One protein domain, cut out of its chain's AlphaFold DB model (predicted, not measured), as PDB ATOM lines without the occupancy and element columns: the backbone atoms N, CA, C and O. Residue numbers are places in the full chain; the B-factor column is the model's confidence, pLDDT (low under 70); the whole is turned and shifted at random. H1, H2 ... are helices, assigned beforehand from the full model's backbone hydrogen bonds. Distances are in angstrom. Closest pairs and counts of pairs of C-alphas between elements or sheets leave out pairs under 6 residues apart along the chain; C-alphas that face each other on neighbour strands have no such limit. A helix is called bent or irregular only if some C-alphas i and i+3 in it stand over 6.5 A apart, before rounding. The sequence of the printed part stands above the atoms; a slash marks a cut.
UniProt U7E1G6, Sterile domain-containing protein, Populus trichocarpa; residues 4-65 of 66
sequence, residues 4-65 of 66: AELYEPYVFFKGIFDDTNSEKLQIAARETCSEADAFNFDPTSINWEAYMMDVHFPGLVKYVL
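What this domain is: This is residues 4 to 65 of the 66 residues of the protein "Sterile domain-containing protein" of Populus trichocarpa (UniProt U7E1G6). The model is an open horseshoe of helices with little in its middle: from H1 an outstretched link, residues 12 to 19, leads to H2 toward the other end, the backbone turns there through the short H3, and residues 40 to 47 lead back to H4, the longest helix. H1 and H4 lie toward the same end without touching, and H2 and H3 meet at a corner at the other end. The printed part has 62 residues with four named helices, in the order H1, H2, H3, H4, and no named strand; the class is all helix. It is only just loose, close to extended, with a radius of gyration of the C-alphas of 15.5 A, and its elongated outline spans 43 by 27 by 19 A.

How they stand to each other: H1, residues 4 to 11, touches no helix and is apart from H2, residues 20 to 32. A short link of 8 residues joins these two. H2 touches H3, residues 36 to 39, only at the corner by their tight link of 3 residues. Here 4 pairs of C-alphas are within 8 A, and H2 touches H3 with residues 26 to 30 alone. The closest C-alphas of the two are those of Arg 30 and Ala 36, 5.2 A apart, and the centres are 11.5 A apart. A short link of 8 residues leads from H3 to H4, residues 48 to 63, and these two are apart. H4 is also apart from H1 and from H2, and H1 is apart from H3. In H2 every O i to N i+4 pair is within hydrogen-bond range, against 2 of 4 in H1 and 9 of 12 in H4, while H3 is too short for such a pair.

Where its parts are: H1 begins at C-alpha 4, at (211.901, 190.012, 289.716), and is irregular, with C-alphas 6 and 9 standing 7.2 A apart. H2 measures 18.5 A from its first to its last C-alpha and ends at C-alpha 32, at (179.047, 212.271, 303.936). H3 measures 5.4 A, and H1 9.3 A. H4 measures 20.1 A and ends at C-alpha 63, at (200.932, 197.057, 277.683). H4 has a kink of 27 degrees near residue 55 and is irregular, with C-alphas 54 and 57 standing 7.1 A apart.

The domain as a whole: The two C-alphas farthest apart are those of Glu 5 and Thr 32, at 43.4 A, while those of Ala 4 and Leu 65, the first and last printed, are 13.4 A apart. Residues 4 to 21, 49 to 55 and 57 to 65 stand free. The printed part has no cut, and no link is long. The mean pLDDT of the printed part is 88.8, and no printed residue is under 70; the mean for H3 is 77.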
ATOM      1  N   ALA A   4     211.143 189.848 288.473       84.50
ATOM      2  CA  ALA A   4     211.901 190.012 289.716       84.50
ATOM      3  C   ALA A   4     212.865 191.218 289.706       84.50
ATOM      4  O   ALA A   4     212.946 191.925 290.702       84.50
ATOM      5  N   GLU A   5     213.544 191.485 288.586       87.00
ATOM      6  CA  GLU A   5     214.465 192.628 288.442       87.00
ATOM      7  C   GLU A   5     213.698 193.957 288.391       87.00
ATOM      8  O   GLU A   5     214.160 194.968 288.905       87.00
ATOM      9  N   LEU A   6     212.500 193.956 287.797       87.56
ATOM     10  CA  LEU A   6     211.655 195.147 287.733       87.56
ATOM     11  C   LEU A   6     211.086 195.528 289.105       87.56
ATOM     12  O   LEU A   6     211.007 196.711 289.424       87.56
ATOM     13  N   TYR A   7     210.673 194.539 289.904       89.06
ATOM     14  CA  TYR A   7     210.059 194.782 291.213       89.06
ATOM     15  C   TYR A   7     211.072 194.948 292.350       89.06
ATOM     16  O   TYR A   7     210.702 195.461 293.404       89.06
ATOM     17  N   GLU A   8     212.338 194.574 292.141       90.06
ATOM     18  CA  GLU A   8     213.430 194.718 293.111       90.06
ATOM     19  C   GLU A   8     213.443 196.085 293.833       90.06
ATOM     20  O   GLU A   8     213.366 196.092 295.066       90.06
ATOM     21  N   PRO A   9     213.451 197.247 293.144       89.50
ATOM     22  CA  PRO A   9     213.509 198.541 293.822       89.50
ATOM     23  C   PRO A   9     212.266 198.863 294.660       89.50
ATOM     24  O   PRO A   9     212.355 199.705 295.547       89.50
ATOM     25  N   TYR A  10     211.127 198.216 294.397       86.62
ATOM     26  CA  TYR A  10     209.873 198.449 295.115       86.62
ATOM     27  C   TYR A  10     209.727 197.508 296.313       86.62
ATOM     28  O   TYR A  10     209.344 197.945 297.393       86.62
ATOM     29  N   VAL A  11     210.068 196.225 296.146       86.25
ATOM     30  CA  VAL A  11     209.938 195.201 297.199       86.25
ATOM     31  C   VAL A  11     211.012 195.359 298.273       86.25
ATOM     32  O   VAL A  11     210.741 195.154 299.452       86.25
ATOM     33  N   PHE A  12     212.230 195.749 297.887       88.62
ATOM     34  CA  PHE A  12     213.325 195.989 298.833       88.62
ATOM     35  C   PHE A  12     213.416 197.448 299.293       88.62
ATOM     36  O   PHE A  12     214.372 197.825 299.982       88.62
ATOM     37  N   PHE A  13     212.430 198.278 298.942       91.06
ATOM     38  CA  PHE A  13     212.342 199.635 299.454       91.06
ATOM     39  C   PHE A  13     212.102 199.608 300.965       91.06
ATOM     40  O   PHE A  13     211.176 198.971 301.453       91.06
ATOM     41  N   LYS A  14     212.944 200.312 301.728       90.50
ATOM     42  CA  LYS A  14     212.863 200.346 303.201       90.50
ATOM     43  C   LYS A  14     212.028 201.507 303.744       90.50
ATOM     44  O   LYS A  14     212.030 201.741 304.950       90.50
ATOM     45  N   GLY A  15     211.378 202.267 302.868       89.75
ATOM     46  CA  GLY A  15     210.472 203.329 303.278       89.75
ATOM     47  C   GLY A  15     209.073 202.794 303.550       89.75
ATOM     48  O   GLY A  15     208.648 201.793 302.980       89.75
ATOM     49  N   ILE A  16     208.366 203.494 304.429       88.56
ATOM     50  CA  ILE A  16     206.955 203.257 304.712       88.56
ATOM     51  C   ILE A  16     206.168 204.329 303.965       88.56
ATOM     52  O   ILE A  16     206.533 205.507 304.004       88.56
ATOM     53  N   PHE A  17     205.104 203.917 303.288       86.62
ATOM     54  CA  PHE A  17     204.131 204.835 302.716       86.62
ATOM     55  C   PHE A  17     203.024 205.029 303.748       86.62
ATOM     56  O   PHE A  17     202.280 204.095 304.023       86.62
ATOM     57  N   ASP A  18     202.972 206.212 304.356       90.88
ATOM     58  CA  ASP A  18     201.888 206.592 305.261       90.88
ATOM     59  C   ASP A  18     200.648 206.967 304.448       90.88
ATOM     60  O   ASP A  18     200.689 207.876 303.614       90.88
ATOM     61  N   ASP A  19     199.546 206.272 304.697       91.19
ATOM     62  CA  ASP A  19     198.253 206.489 304.058       91.19
ATOM     63  C   ASP A  19     197.194 207.031 305.029       91.19
ATOM     64  O   ASP A  19     196.028 207.155 304.655       91.19
ATOM     65  N   THR A  20     197.600 207.490 306.222       93.88
ATOM     66  CA  THR A  20     196.716 208.059 307.258       93.88
ATOM     67  C   THR A  20     195.714 209.088 306.709       93.88
ATOM     68  O   THR A  20     194.560 209.153 307.138       93.88
ATOM     69  N   ASN A  21     196.126 209.945 305.768       93.31
ATOM     70  CA  ASN A  21     195.225 210.944 305.179       93.31
ATOM     71  C   ASN A  21     194.164 210.316 304.264       93.31
ATOM     72  O   ASN A  21     193.025 210.783 304.249       93.31
ATOM     73  N   SER A  22     194.522 209.262 303.531       90.31
ATOM     74  CA  SER A  22     193.597 208.498 302.692       90.31
ATOM     75  C   SER A  22     192.590 207.733 303.548       90.31
ATOM     76  O   SER A  22     191.401 207.770 303.244       90.31
ATOM     77  N   GLU A  23     193.030 207.128 304.655       90.75
ATOM     78  CA  GLU A  23     192.135 206.477 305.622       90.75
ATOM     79  C   GLU A  23     191.122 207.471 306.208       90.75
ATOM     80  O   GLU A  23     189.914 207.227 306.194       90.75
ATOM     81  N   LYS A  24     191.586 208.646 306.654       92.38
ATOM     82  CA  LYS A  24     190.702 209.713 307.159       92.38
ATOM     83  C   LYS A  24     189.694 210.169 306.109       92.38
ATOM     84  O   LYS A  24     188.527 210.381 306.434       92.38
ATOM     85  N   LEU A  25     190.136 210.325 304.862       90.56
ATOM     86  CA  LEU A  25     189.258 210.707 303.762       90.56
ATOM     87  C   LEU A  25     188.216 209.622 303.476       90.56
ATOM     88  O   LEU A  25     187.055 209.953 303.262       90.56
ATOM     89  N   GLN A  26     188.605 208.345 303.507       88.38
ATOM     90  CA  GLN A  26     187.692 207.218 303.321       88.38
ATOM     91  C   GLN A  26     186.587 207.212 304.387       88.38
ATOM     92  O   GLN A  26     185.415 207.063 304.047       88.38
ATOM     93  N   ILE A  27     186.944 207.422 305.659       88.62
ATOM     94  CA  ILE A  27     185.977 207.513 306.765       88.62
ATOM     95  C   ILE A  27     185.025 208.692 306.539       88.62
ATOM     96  O   ILE A  27     183.809 208.507 306.528       88.62
ATOM     97  N   ALA A  28     185.565 209.885 306.274       90.69
ATOM     98  CA  ALA A  28     184.753 211.076 306.038       90.69
ATOM     99  C   ALA A  28     183.824 210.922 304.821       90.69
ATOM    100  O   ALA A  28     182.678 211.370 304.851       90.69
ATOM    101  N   ALA A  29     184.286 210.271 303.750       88.81
ATOM    102  CA  ALA A  29     183.481 210.005 302.565       88.81
ATOM    103  C   ALA A  29     182.314 209.059 302.879       88.81
ATOM    104  O   ALA A  29     181.191 209.357 302.485       88.81
ATOM    105  N   ARG A  30     182.546 207.977 303.636       85.62
ATOM    106  CA  ARG A  30     181.483 207.049 304.075       85.62
ATOM    107  C   ARG A  30     180.404 207.740 304.914       85.62
ATOM    108  O   ARG A  30     179.239 207.374 304.829       85.62
ATOM    109  N   GLU A  31     180.772 208.751 305.697       87.31
ATOM    110  CA  GLU A  31     179.823 209.513 306.520       87.31
ATOM    111  C   GLU A  31     179.028 210.567 305.729       87.31
ATOM    112  O   GLU A  31     177.930 210.943 306.139       87.31
ATOM    113  N   THR A  32     179.573 211.070 304.617       87.38
ATOM    114  CA  THR A  32     179.047 212.271 303.936       87.38
ATOM    115  C   THR A  32     178.551 212.036 302.511       87.38
ATOM    116  O   THR A  32     177.808 212.867 301.990       87.38
ATOM    117  N   CYS A  33     178.923 210.925 301.874       84.94
ATOM    118  CA  CYS A  33     178.590 210.613 300.488       84.94
ATOM    119  C   CYS A  33     177.880 209.258 300.398       84.94
ATOM    120  O   CYS A  33     178.439 208.217 300.734       84.94
ATOM    121  N   SER A  34     176.647 209.274 299.890       81.94
ATOM    122  CA  SER A  34     175.799 208.086 299.716       81.94
ATOM    123  C   SER A  34     176.389 207.032 298.778       81.94
ATOM    124  O   SER A  34     176.055 205.856 298.869       81.94
ATOM    125  N   GLU A  35     177.264 207.449 297.869       82.25
ATOM    126  CA  GLU A  35     177.912 206.616 296.865       82.25
ATOM    127  C   GLU A  35     179.308 206.155 297.299       82.25
ATOM    128  O   GLU A  35     179.958 205.420 296.556       82.25
ATOM    129  N   ALA A  36     179.792 206.560 298.479       80.75
ATOM    130  CA  ALA A  36     181.141 206.233 298.941       80.75
ATOM    131  C   ALA A  36     181.402 204.718 298.955       80.75
ATOM    132  O   ALA A  36     182.481 204.270 298.564       80.75
ATOM    133  N   ASP A  37     180.388 203.928 299.310       76.50
ATOM    134  CA  ASP A  37     180.467 202.468 299.305       76.50
ATOM    135  C   ASP A  37     180.557 201.882 297.887       76.50
ATOM    136  O   ASP A  37     181.192 200.848 297.688       76.50
ATOM    137  N   ALA A  38     179.990 202.553 296.878       79.12
ATOM    138  CA  ALA A  38     180.082 202.119 295.484       79.12
ATOM    139  C   ALA A  38     181.493 202.320 294.901       79.12
ATOM    140  O   ALA A  38     181.907 201.564 294.024       79.12
ATOM    141  N   PHE A  39     182.236 203.317 295.393       71.69
ATOM    142  CA  PHE A  39     183.619 203.579 294.983       71.69
ATOM    143  C   PHE A  39     184.671 202.852 295.837       71.69
ATOM    144  O   PHE A  39     185.836 202.865 295.452       71.69
ATOM    145  N   ASN A  40     184.266 202.245 296.964       71.69
ATOM    146  CA  ASN A  40     185.066 201.506 297.952       71.69
ATOM    147  C   ASN A  40     186.596 201.705 297.856       71.69
ATOM    148  O   ASN A  40     187.314 200.916 297.241       71.69
ATOM    149  N   PHE A  41     187.102 202.736 298.534       75.44
ATOM    150  CA  PHE A  41     188.530 203.074 298.599       75.44
ATOM    151  C   PHE A  41     189.302 202.279 299.668       75.44
ATOM    152  O   PHE A  41     190.214 202.818 300.293       75.44
ATOM    153  N   ASP A  42     188.920 201.034 299.950       84.75
ATOM    154  CA  ASP A  42     189.558 200.202 300.975       84.75
ATOM    155  C   ASP A  42     190.599 199.251 300.371       84.75
ATOM    156  O   ASP A  42     190.226 198.195 299.844       84.75
ATOM    157  N   PRO A  43     191.905 199.575 300.456       85.56
ATOM    158  CA  PRO A  43     192.952 198.716 299.915       85.56
ATOM    159  C   PRO A  43     193.014 197.359 300.623       85.56
ATOM    160  O   PRO A  43     193.499 196.394 300.038       85.56
ATOM    161  N   THR A  44     192.502 197.235 301.850       88.50
ATOM    162  CA  THR A  44     192.500 195.962 302.587       88.50
ATOM    163  C   THR A  44     191.436 194.990 302.077       88.50
ATOM    164  O   THR A  44     191.565 193.782 302.258       88.50
ATOM    165  N   SER A  45     190.417 195.497 301.374       89.38
ATOM    166  CA  SER A  45     189.351 194.682 300.783       89.38
ATOM    167  C   SER A  45     189.772 193.949 299.501       89.38
ATOM    168  O   SER A  45     189.057 193.068 299.017       89.38
ATOM    169  N   ILE A  46     190.935 194.293 298.940       90.88
ATOM    170  CA  ILE A  46     191.441 193.721 297.694       90.88
ATOM    171  C   ILE A  46     192.100 192.368 297.982       90.88
ATOM    172  O   ILE A  46     193.002 192.257 298.811       90.88
ATOM    173  N   ASN A  47     191.720 191.334 297.225       95.75
ATOM    174  CA  ASN A  47     192.526 190.117 297.140       95.75
ATOM    175  C   ASN A  47     193.786 190.413 296.310       95.75
ATOM    176  O   ASN A  47     193.795 190.266 295.087       95.75
ATOM    177  N   TRP A  48     194.831 190.882 296.991       94.19
ATOM    178  CA  TRP A  48     196.076 191.320 296.363       94.19
ATOM    179  C   TRP A  48     196.789 190.213 295.592       94.19
ATOM    180  O   TRP A  48     197.367 190.493 294.547       94.19
ATOM    181  N   GLU A  49     196.725 188.967 296.061       95.19
ATOM    182  CA  GLU A  49     197.337 187.835 295.360       95.19
ATOM    183  C   GLU A  49     196.677 187.626 293.993       95.19
ATOM    184  O   GLU A  49     197.362 187.660 292.967       95.19
ATOM    185  N   ALA A  50     195.345 187.514 293.967       97.44
ATOM    186  CA  ALA A  50     194.591 187.366 292.724       97.44
ATOM    187  C   ALA A  50     194.782 188.579 291.802       97.44
ATOM    188  O   ALA A  50     195.052 188.430 290.613       97.44
ATOM    189  N   TYR A  51     194.727 189.800 292.346       95.56
ATOM    190  CA  TYR A  51     194.966 191.009 291.561       95.56
ATOM    191  C   TYR A  51     196.354 191.008 290.905       95.56
ATOM    192  O   TYR A  51     196.472 191.294 289.710       95.56
ATOM    193  N   MET A  52     197.410 190.672 291.651       94.00
ATOM    194  CA  MET A  52     198.769 190.685 291.113       94.00
ATOM    195  C   MET A  52     198.955 189.633 290.014       94.00
ATOM    196  O   MET A  52     199.510 189.947 288.958       94.00
ATOM    197  N   MET A  53     198.449 188.417 290.242       95.12
ATOM    198  CA  MET A  53     198.617 187.279 289.335       95.12
ATOM    199  C   MET A  53     197.749 187.375 288.080       95.12
ATOM    200  O   MET A  53     198.246 187.134 286.978       95.12
ATOM    201  N   ASP A  54     196.486 187.770 288.229       96.94
ATOM    202  CA  ASP A  54     195.498 187.680 287.153       96.94
ATOM    203  C   ASP A  54     195.324 189.001 286.391       96.94
ATOM    204  O   ASP A  54     194.913 188.998 285.228       96.94
ATOM    205  N   VAL A  55     195.653 190.138 287.017       96.31
ATOM    206  CA  VAL A  55     195.429 191.474 286.439       96.31
ATOM    207  C   VAL A  55     196.739 192.229 286.234       96.31
ATOM    208  O   VAL A  55     197.054 192.626 285.107       96.31
ATOM    209  N   HIS A  56     197.518 192.431 287.297       93.94
ATOM    210  CA  HIS A  56     198.643 193.363 287.280       93.94
ATOM    211  C   HIS A  56     199.802 192.883 286.401       93.94
ATOM    212  O   HIS A  56     200.151 193.572 285.440       93.94
ATOM    213  N   PHE A  57     200.390 191.709 286.676       93.00
ATOM    214  CA  PHE A  57     201.520 191.216 285.878       93.00
ATOM    215  C   PHE A  57     201.148 190.970 284.407       93.00
ATOM    216  O   PHE A  57     201.903 191.424 283.540       93.00
ATOM    217  N   PRO A  58     200.001 190.335 284.072       94.44
ATOM    218  CA  PRO A  58     199.603 190.165 282.676       94.44
ATOM    219  C   PRO A  58     199.411 191.501 281.952       94.44
ATOM    220  O   PRO A  58     199.871 191.664 280.820       94.44
ATOM    221  N   GLY A  59     198.774 192.481 282.603       94.62
ATOM    222  CA  GLY A  59     198.587 193.820 282.045       94.62
ATOM    223  C   GLY A  59     199.913 194.539 281.808       94.62
ATOM    224  O   GLY A  59     200.125 195.123 280.744       94.62
ATOM    225  N   LEU A  60     200.836 194.438 282.763       92.00
ATOM    226  CA  LEU A  60     202.159 195.036 282.666       92.00
ATOM    227  C   LEU A  60     202.959 194.460 281.486       92.00
ATOM    228  O   LEU A  60     203.502 195.216 280.682       92.00
ATOM    229  N   VAL A  61     202.971 193.131 281.333       90.44
ATOM    230  CA  VAL A  61     203.632 192.451 280.207       90.44
ATOM    231  C   VAL A  61     202.994 192.829 278.872       90.44
ATOM    232  O   VAL A  61     203.698 193.013 277.888       90.44
ATOM    233  N   LYS A  62     201.664 192.955 278.822       93.56
ATOM    234  CA  LYS A  62     200.949 193.234 277.572       93.56
ATOM    235  C   LYS A  62     201.088 194.683 277.101       93.56
ATOM    236  O   LYS A  62     201.110 194.922 275.895       93.56
ATOM    237  N   TYR A  63     201.103 195.641 278.026       93.50
ATOM    238  CA  TYR A  63     200.932 197.057 277.683       93.50
ATOM    239  C   TYR A  63     202.124 197.950 278.036       93.50
ATOM    240  O   TYR A  63     202.286 198.994 277.406       93.50
ATOM    241  N   VAL A  64     202.938 197.577 279.024       88.75
ATOM    242  CA  VAL A  64     204.023 198.431 279.536       88.75
ATOM    243  C   VAL A  64     205.380 197.929 279.060       88.75
ATOM    244  O   VAL A  64     206.180 198.709 278.546       88.75
ATOM    245  N   LEU A  65     205.642 196.632 279.220       84.38
ATOM    246  CA  LEU A  65     206.894 196.018 278.797       84.38
ATOM    247  C   LEU A  65     206.842 195.745 277.287       84.38
ATOM    248  O   LEU A  65     205.985 194.999 276.824       84.38
TER     249      LEU A  65